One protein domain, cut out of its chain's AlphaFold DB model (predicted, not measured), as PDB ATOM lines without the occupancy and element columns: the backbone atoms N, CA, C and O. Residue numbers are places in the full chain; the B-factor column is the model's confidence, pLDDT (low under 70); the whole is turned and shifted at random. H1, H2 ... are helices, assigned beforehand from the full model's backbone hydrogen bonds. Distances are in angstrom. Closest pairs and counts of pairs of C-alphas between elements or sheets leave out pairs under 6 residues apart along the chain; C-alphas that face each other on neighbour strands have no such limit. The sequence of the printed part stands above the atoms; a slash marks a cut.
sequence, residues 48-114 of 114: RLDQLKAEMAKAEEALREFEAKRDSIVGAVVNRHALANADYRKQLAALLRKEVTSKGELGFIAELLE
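AT A GLANCE: This is residues 48 to 114 of the 114 residues of an uncharacterized protein of Rhodospirillales bacterium 20-64-7 (UniProt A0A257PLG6). Two long helices, H1 and then H2, meet at one end and make an open V, with the sharp corner at Asn 85, and residues 48 to 77 of H1 and residues 94 to 113 of H2 stick out free as its two arms. The V is thin, only just flat, with spans of 56 by 38 by 9 A. The printed part has 67 residues with two named helices and no named strand; the class is all helix. The whole is extended, with a radius of gyration of the C-alphas of 18.7 A.

HOW THE PARTS SIT: H1, residues 48 to 84, is joined by a tight link of one residue to H2, residues 86 to 113. They touch only at the corner, H1 with residues 81 to 83 alone and H2 with residues 88 to 92 alone. Their closest C-alphas, those of Ala 82 and Arg 89, are 5.0 A apart. The helices run opposite ways at a steep tilt of 42 degrees. In H1 and H2 every O i to N i+4 pair is within hydrogen-bond range.

IN THESE COORDINATES: H1 begins at C-alpha 48, (116.927, 103.590, 97.378), and is 53.7 A long from first to last C-alpha. H2 begins at C-alpha 86, (102.597, 157.854, 91.376), is 41.3 A long and ends at C-alpha 113, (136.307, 136.346, 81.138).

THE WHOLE: The two C-alphas farthest apart, those of Arg 48 and Ala 86, are 56.4 A apart. The printed part has no cut. Residues 48 to 77 and 94 to 114 stand free. Mean pLDDT of the printed part is 92.1, and residue 114 is under 70.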
ATOM      1  N   ARG A  48     117.222 102.484  96.464       89.19
ATOM      2  CA  ARG A  48     116.927 103.590  97.378       89.19
ATOM      3  C   ARG A  48     117.646 104.882  96.988       89.19
ATOM      4  O   ARG A  48     117.060 105.956  97.064       89.19
ATOM      5  N   LEU A  49     118.904 104.798  96.547       89.19
ATOM      6  CA  LEU A  49     119.633 105.962  96.031       89.19
ATOM      7  C   LEU A  49     118.998 106.516  94.753       89.19
ATOM      8  O   LEU A  49     118.892 107.731  94.611       89.19
ATOM      9  N   ASP A  50     118.567 105.649  93.840       91.12
ATOM     10  CA  ASP A  50     117.926 106.073  92.593       91.12
ATOM     11  C   ASP A  50     116.562 106.731  92.855       91.12
ATOM     12  O   ASP A  50     116.242 107.750  92.244       91.12
ATOM     13  N   GLN A  51     115.797 106.222  93.823       90.25
ATOM     14  CA  GLN A  51     114.563 106.862  94.283       90.25
ATOM     15  C   GLN A  51     114.821 108.228  94.912       90.25
ATOM     16  O   GLN A  51     114.179 109.195  94.520       90.25
ATOM     17  N   LEU A  52     115.796 108.337  95.820       92.50
ATOM     18  CA  LEU A  52     116.138 109.614  96.451       92.50
ATOM     19  C   LEU A  52     116.592 110.658  95.426       92.50
ATOM     20  O   LEU A  52     116.221 111.822  95.533       92.50
ATOM     21  N   LYS A  53     117.346 110.256  94.395       95.25
ATOM     22  CA  LYS A  53     117.706 111.153  93.284       95.25
ATOM     23  C   LYS A  53     116.481 111.610  92.498       95.25
ATOM     24  O   LYS A  53     116.384 112.784  92.155       95.25
ATOM     25  N   ALA A  54     115.549 110.701  92.219       93.44
ATOM     26  CA  ALA A  54     114.314 111.039  91.522       93.44
ATOM     27  C   ALA A  54     113.412 111.962  92.358       93.44
ATOM     28  O   ALA A  54     112.806 112.885  91.820       93.44
ATOM     29  N   GLU A  55     113.329 111.743  93.669       92.75
ATOM     30  CA  GLU A  55     112.602 112.610  94.598       92.75
ATOM     31  C   GLU A  55     113.251 113.988  94.712       92.75
ATOM     32  O   GLU A  55     112.546 114.992  94.669       92.75
ATOM     33  N   MET A  56     114.582 114.047  94.781       94.50
ATOM     34  CA  MET A  56     115.325 115.305  94.789       94.50
ATOM     35  C   MET A  56     115.072 116.106  93.509       94.50
ATOM     36  O   MET A  56     114.725 117.280  93.594       94.50
ATOM     37  N   ALA A  57     115.144 115.469  92.337       95.50
ATOM     38  CA  ALA A  57     114.859 116.131  91.065       95.50
ATOM     39  C   ALA A  57     113.426 116.694  91.012       95.50
ATOM     40  O   ALA A  57     113.220 117.835  90.605       95.50
ATOM     41  N   LYS A  58     112.436 115.928  91.489       95.38
ATOM     42  CA  LYS A  58     111.042 116.395  91.589       95.38
ATOM     43  C   LYS A  58     110.885 117.554  92.570       95.38
ATOM     44  O   LYS A  58     110.106 118.467  92.316       95.38
ATOM     45  N   ALA A  59     111.594 117.515  93.696       94.00
ATOM     46  CA  ALA A  59     111.558 118.584  94.686       94.00
ATOM     47  C   ALA A  59     112.170 119.881  94.135       94.00
ATOM     48  O   ALA A  59     111.619 120.956  94.359       94.00
ATOM     49  N   GLU A  60     113.266 119.786  93.380       96.81
ATOM     50  CA  GLU A  60     113.875 120.932  92.700       96.81
ATOM     51  C   GLU A  60     112.955 121.523  91.627       96.81
ATOM     52  O   GLU A  60     112.824 122.743  91.530       96.81
ATOM     53  N   GLU A  61     112.287 120.680  90.842       96.06
ATOM     54  CA  GLU A  61     111.311 121.123  89.845       96.06
ATOM     55  C   GLU A  61     110.121 121.834  90.504       96.06
ATOM     56  O   GLU A  61     109.798 122.966  90.143       96.06
ATOM     57  N   ALA A  62     109.547 121.236  91.550       95.56
ATOM     58  CA  ALA A  62     108.464 121.843  92.318       95.56
ATOM     59  C   ALA A  62     108.878 123.178  92.962       95.56
ATOM     60  O   ALA A  62     108.078 124.116  93.020       95.56
ATOM     61  N   LEU A  63     110.128 123.293  93.426       96.25
ATOM     62  CA  LEU A  63     110.661 124.546  93.955       96.25
ATOM     63  C   LEU A  63     110.724 125.624  92.868       96.25
ATOM     64  O   LEU A  63     110.244 126.733  93.097       96.25
ATOM     65  N   ARG A  64     111.243 125.300  91.677       97.19
ATOM     66  CA  ARG A  64     111.300 126.247  90.550       97.19
ATOM     67  C   ARG A  64     109.913 126.731  90.141       97.19
ATOM     68  O   ARG A  64     109.717 127.926  89.923       97.19
ATOM     69  N   GLU A  65     108.938 125.829  90.063       96.38
ATOM     70  CA  GLU A  65     107.551 126.192  89.761       96.38
ATOM     71  C   GLU A  65     106.956 127.114  90.831       96.38
ATOM     72  O   GLU A  65     106.275 128.099  90.520       96.38
ATOM     73  N   PHE A  66     107.229 126.819  92.103       96.56
ATOM     74  CA  PHE A  66     106.781 127.645  93.214       96.56
ATOM     75  C   PHE A  66     107.402 129.044  93.173       96.56
ATOM     76  O   PHE A  66     106.686 130.032  93.348       96.56
ATOM     77  N   GLU A  67     108.703 129.149  92.907       96.75
ATOM     78  CA  GLU A  67     109.403 130.429  92.770       96.75
ATOM     79  C   GLU A  67     108.846 131.248  91.605       96.75
ATOM     80  O   GLU A  67     108.485 132.409  91.798       96.75
ATOM     81  N   ALA A  68     108.645 130.632  90.438       96.19
ATOM     82  CA  ALA A  68     108.034 131.298  89.290       96.19
ATOM     83  C   ALA A  68     106.622 131.821  89.612       96.19
ATOM     84  O   ALA A  68     106.257 132.951  89.267       96.19
ATOM     85  N   LYS A  69     105.817 131.024  90.325       97.19
ATOM     86  CA  LYS A  69     104.478 131.435  90.764       97.19
ATOM     87  C   LYS A  69     104.537 132.578  91.774       97.19
ATOM     88  O   LYS A  69     103.753 133.522  91.666       97.19
ATOM     89  N   ARG A  70     105.448 132.507  92.744       97.44
ATOM     90  CA  ARG A  70     105.667 133.569  93.733       97.44
ATOM     91  C   ARG A  70     106.033 134.871  93.033       97.44
ATOM     92  O   ARG A  70     105.408 135.892  93.307       97.44
ATOM     93  N   ASP A  71     106.989 134.832  92.115       96.50
ATOM     94  CA  ASP A  71     107.478 136.015  91.413       96.50
ATOM     95  C   ASP A  71     106.377 136.642  90.545       96.50
ATOM     96  O   ASP A  71     106.215 137.863  90.536       96.50
ATOM     97  N   SER A  72     105.535 135.817  89.913       97.00
ATOM     98  CA  SER A  72     104.337 136.274  89.198       97.00
ATOM     99  C   SER A  72     103.346 137.006  90.115       97.00
ATOM    100  O   SER A  72     102.898 138.113  89.801       97.00
ATOM    101  N   ILE A  73     103.041 136.439  91.289       97.19
ATOM    102  CA  ILE A  73     102.131 137.056  92.268       97.19
ATOM    103  C   ILE A  73     102.705 138.379  92.781       97.19
ATOM    104  O   ILE A  73     102.005 139.394  92.795       97.19
ATOM    105  N   VAL A  74     103.978 138.385  93.187       97.06
ATOM    106  CA  VAL A  74     104.652 139.585  93.693       97.06
ATOM    107  C   VAL A  74     104.679 140.666  92.616       97.06
ATOM    108  O   VAL A  74     104.280 141.798  92.887       97.06
ATOM    109  N   GLY A  75     105.050 140.316  91.382       95.94
ATOM    110  CA  GLY A  75     105.042 141.236  90.247       95.94
ATOM    111  C   GLY A  75     103.659 141.840  89.994       95.94
ATOM    112  O   GLY A  75     103.537 143.054  89.821       95.94
ATOM    113  N   ALA A  76     102.596 141.032  90.046       96.94
ATOM    114  CA  ALA A  76     101.225 141.512  89.881       96.94
ATOM    115  C   ALA A  76     100.808 142.495  90.991       96.94
ATOM    116  O   ALA A  76     100.216 143.539  90.702       96.94
ATOM    117  N   VAL A  77     101.135 142.199  92.253       97.31
ATOM    118  CA  VAL A  77     100.832 143.076  93.398       97.31
ATOM    119  C   VAL A  77     101.595 144.396  93.296       97.31
ATOM    120  O   VAL A  77     100.990 145.462  93.427       97.31
ATOM    121  N   VAL A  78     102.897 144.334  93.005       97.00
ATOM    122  CA  VAL A  78     103.753 145.513  92.817       97.00
ATOM    123  C   VAL A  78     103.218 146.385  91.687       97.00
ATOM    124  O   VAL A  78     103.045 147.588  91.876       97.00
ATOM    125  N   ASN A  79     102.864 145.790  90.543       95.06
ATOM    126  CA  ASN A  79     102.295 146.517  89.409       95.06
ATOM    127  C   ASN A  79     100.957 147.170  89.758       95.06
ATOM    128  O   ASN A  79     100.727 148.333  89.427       95.06
ATOM    129  N   ARG A  80     100.078 146.466  90.475       97.00
ATOM    130  CA  ARG A  80      98.798 147.029  90.915       97.00
ATOM    131  C   ARG A  80      99.000 148.225  91.844       97.00
ATOM    132  O   ARG A  80      98.336 149.247  91.682       97.00
ATOM    133  N   HIS A  81      99.930 148.112  92.789       96.94
ATOM    134  CA  HIS A  81     100.257 149.192  93.716       96.94
ATOM    135  C   HIS A  81     100.897 150.388  92.998       96.94
ATOM    136  O   HIS A  81     100.545 151.538  93.256       96.94
ATOM    137  N   ALA A  82     101.771 150.113  92.031       95.88
ATOM    138  CA  ALA A  82     102.344 151.098  91.131       95.88
ATOM    139  C   ALA A  82     101.269 151.853  90.348       95.88
ATOM    140  O   ALA A  82     101.320 153.076  90.301       95.88
ATOM    141  N   LEU A  83     100.252 151.201  89.790       95.44
ATOM    142  CA  LEU A  83      99.184 151.913  89.074       95.44
ATOM    143  C   LEU A  83      98.434 152.916  89.966       95.44
ATOM    144  O   LEU A  83      98.147 154.028  89.523       95.44
ATOM    145  N   ALA A  84      98.199 152.567  91.232       96.50
ATOM    146  CA  ALA A  84      97.519 153.441  92.184       96.50
ATOM    147  C   ALA A  84      98.395 154.601  92.696       96.50
ATOM    148  O   ALA A  84      97.871 155.676  92.970       96.50
ATOM    149  N   ASN A  85      99.719 154.419  92.795       97.38
ATOM    150  CA  ASN A  85     100.604 155.353  93.502       97.38
ATOM    151  C   ASN A  85     101.730 155.908  92.621       97.38
ATOM    152  O   ASN A  85     102.696 155.216  92.298       97.38
ATOM    153  N   ALA A  86     101.642 157.196  92.271       95.31
ATOM    154  CA  ALA A  86     102.597 157.854  91.376       95.31
ATOM    155  C   ALA A  86     104.024 157.939  91.936       95.31
ATOM    156  O   ALA A  86     104.982 157.748  91.183       95.31
ATOM    157  N   ASP A  87     104.180 158.180  93.236       96.56
ATOM    158  CA  ASP A  87     105.503 158.276  93.857       96.56
ATOM    159  C   ASP A  87     106.176 156.908  93.972       96.56
ATOM    160  O   ASP A  87     107.357 156.769  93.649       96.56
ATOM    161  N   TYR A  88     105.401 155.870  94.295       96.12
ATOM    162  CA  TYR A  88     105.887 154.493  94.283       96.12
ATOM    163  C   TYR A  88     106.365 154.069  92.887       96.12
ATOM    164  O   TYR A  88     107.416 153.447  92.769       96.12
ATOM    165  N   ARG A  89     105.677 154.471  91.803       96.69
ATOM    166  CA  ARG A  89     106.156 154.207  90.427       96.69
ATOM    167  C   ARG A  89     107.535 154.784  90.162       96.69
ATOM    168  O   ARG A  89     108.360 154.121  89.541       96.69
ATOM    169  N   LYS A  90     107.783 156.020  90.602       96.00
ATOM    170  CA  LYS A  90     109.079 156.681  90.406       96.00
ATOM    171  C   LYS A  90     110.182 155.950  91.172       96.00
ATOM    172  O   LYS A  90     111.245 155.708  90.608       96.00
ATOM    173  N   GLN A  91     109.907 155.555  92.416       96.19
ATOM    174  CA  GLN A  91     110.835 154.776  93.242       96.19
ATOM    175  C   GLN A  91     111.120 153.399  92.625       96.19
ATOM    176  O   GLN A  91     112.282 153.030  92.457       96.19
ATOM    177  N   LEU A  92     110.077 152.678  92.203       95.06
ATOM    178  CA  LEU A  92     110.198 151.384  91.533       95.06
ATOM    179  C   LEU A  92     111.021 151.493  90.244       95.06
ATOM    180  O   LEU A  92     111.924 150.694  90.026       95.06
ATOM    181  N   ALA A  93     110.775 152.509  89.414       94.00
ATOM    182  CA  ALA A  93     111.542 152.730  88.189       94.00
ATOM    183  C   ALA A  93     113.029 153.012  88.466       94.00
ATOM    184  O   ALA A  93     113.888 152.527  87.734       94.00
ATOM    185  N   ALA A  94     113.347 153.776  89.516       95.12
ATOM    186  CA  ALA A  94     114.732 154.030  89.910       95.12
ATOM    187  C   ALA A  94     115.439 152.743  90.368       95.12
ATOM    188  O   ALA A  94     116.564 152.477  89.941       95.12
ATOM    189  N   LEU A  95     114.761 151.921  91.178       95.31
ATOM    190  CA  LEU A  95     115.273 150.622  91.617       95.31
ATOM    191  C   LEU A  95     115.499 149.673  90.435       95.31
ATOM    192  O   LEU A  95     116.582 149.108  90.312       95.31
ATOM    193  N   LEU A  96     114.524 149.557  89.529       92.81
ATOM    194  CA  LEU A  96     114.632 148.698  88.347       92.81
ATOM    195  C   LEU A  96     115.783 149.118  87.429       92.81
ATOM    196  O   LEU A  96     116.508 148.260  86.938       92.81
ATOM    197  N   ARG A  97     115.997 150.423  87.221       92.69
ATOM    198  CA  ARG A  97     117.144 150.909  86.434       92.69
ATOM    199  C   ARG A  97     118.470 150.506  87.064       92.69
ATOM    200  O   ARG A  97     119.322 149.981  86.361       92.69
ATOM    201  N   LYS A  98     118.626 150.714  88.376       94.88
ATOM    202  CA  LYS A  98     119.846 150.339  89.104       94.88
ATOM    203  C   LYS A  98     120.130 148.838  88.986       94.88
ATOM    204  O   LYS A  98     121.268 148.451  88.742       94.88
ATOM    205  N   GLU A  99     119.095 148.017  89.127       91.75
ATOM    206  CA  GLU A  99     119.198 146.562  89.013       91.75
ATOM    207  C   GLU A  99     119.604 146.119  87.599       91.75
ATOM    208  O   GLU A  99     120.487 145.278  87.438       91.75
ATOM    209  N   VAL A 100     119.000 146.711  86.562       91.50
ATOM    210  CA  VAL A 100     119.343 146.424  85.159       91.50
ATOM    211  C   VAL A 100     120.789 146.814  84.857       91.50
ATOM    212  O   VAL A 100     121.499 146.031  84.233       91.50
ATOM    213  N   THR A 101     121.248 147.978  85.327       92.31
ATOM    214  CA  THR A 101     122.646 148.400  85.161       92.31
ATOM    215  C   THR A 101     123.602 147.414  85.830       92.31
ATOM    216  O   THR A 101     124.521 146.936  85.176       92.31
ATOM    217  N   SER A 102     123.344 147.030  87.085       89.12
ATOM    218  CA  SER A 102     124.202 146.086  87.812       89.12
ATOM    219  C   SER A 102     124.275 144.711  87.134       89.12
ATOM    220  O   SER A 102     125.349 144.123  87.043       89.12
ATOM    221  N   LYS A 103     123.157 144.204  86.598       88.44
ATOM    222  CA  LYS A 103     123.151 142.946  85.834       88.44
ATOM    223  C   LYS A 103     123.866 143.066  84.491       88.44
ATOM    224  O   LYS A 103     124.537 142.122  84.088       88.44
ATOM    225  N   GLY A 104     123.743 144.209  83.817       84.94
ATOM    226  CA  GLY A 104     124.490 144.497  82.593       84.94
ATOM    227  C   GLY A 104     126.000 144.520  82.831       84.94
ATOM    228  O   GLY A 104     126.745 143.927  82.060       84.94
ATOM    229  N   GLU A 105     126.446 145.126  83.933       82.44
ATOM    230  CA  GLU A 105     127.855 145.134  84.345       82.44
ATOM    231  C   GLU A 105     128.376 143.716  84.618       82.44
ATOM    232  O   GLU A 105     129.458 143.361  84.159       82.44
ATOM    233  N   LEU A 106     127.593 142.879  85.303       81.75
ATOM    234  CA  LEU A 106     127.953 141.475  85.528       81.75
ATOM    235  C   LEU A 106     128.021 140.669  84.224       81.75
ATOM    236  O   LEU A 106     128.931 139.863  84.063       81.75
ATOM    237  N   GLY A 107     127.087 140.895  83.294       83.62
ATOM    238  CA  GLY A 107     127.097 140.255  81.976       83.62
ATOM    239  C   GLY A 107     128.326 140.640  81.156       83.62
ATOM    240  O   GLY A 107     128.985 139.770  80.598       83.62
ATOM    241  N   PHE A 108     128.688 141.924  81.168       78.19
ATOM    242  CA  PHE A 108     129.902 142.418  80.521       78.19
ATOM    243  C   PHE A 108     131.176 141.811  81.127       78.19
ATOM    244  O   PHE A 108     132.083 141.428  80.398       78.19
ATOM    245  N   ILE A 109     131.251 141.684  82.458       74.62
ATOM    246  CA  ILE A 109     132.391 141.032  83.123       74.62
ATOM    247  C   ILE A 109     132.479 139.552  82.734       74.62
ATOM    248  O   ILE A 109     133.578 139.061  82.504       74.62
ATOM    249  N   ALA A 110     131.349 138.844  82.656       76.75
ATOM    250  CA  ALA A 110     131.326 137.446  82.235       76.75
ATOM    251  C   ALA A 110     131.819 137.278  80.789       76.75
ATOM    252  O   ALA A 110     132.641 136.405  80.539       76.75
ATOM    253  N   GLU A 111     131.396 138.158  79.877       80.38
ATOM    254  CA  GLU A 111     131.863 138.185  78.481       80.38
ATOM    255  C   GLU A 111     133.363 138.504  78.367       80.38
ATOM    256  O   GLU A 111     134.036 138.008  77.474       80.38
ATOM    257  N   LEU A 112     133.919 139.301  79.286       73.56
ATOM    258  CA  LEU A 112     135.351 139.621  79.312       73.56
ATOM    259  C   LEU A 112     136.232 138.472  79.846       73.56
ATOM    260  O   LEU A 112     137.457 138.538  79.729       73.56
ATOM    261  N   LEU A 113     135.627 137.486  80.516       79.31
ATOM    262  CA  LEU A 113     136.307 136.346  81.138       79.31
ATOM    263  C   LEU A 113     136.172 135.039  80.332       79.31
ATOM    264  O   LEU A 113     136.821 134.059  80.707       79.31
ATOM    265  N   GLU A 114     135.356 135.020  79.273       63.66
ATOM    266  CA  GLU A 114     135.314 133.958  78.246       63.66
ATOM    267  C   GLU A 114     136.378 134.171  77.158       63.66
ATOM    268  O   GLU A 114     136.936 133.146  76.696       63.66
TER     269      GLU A 114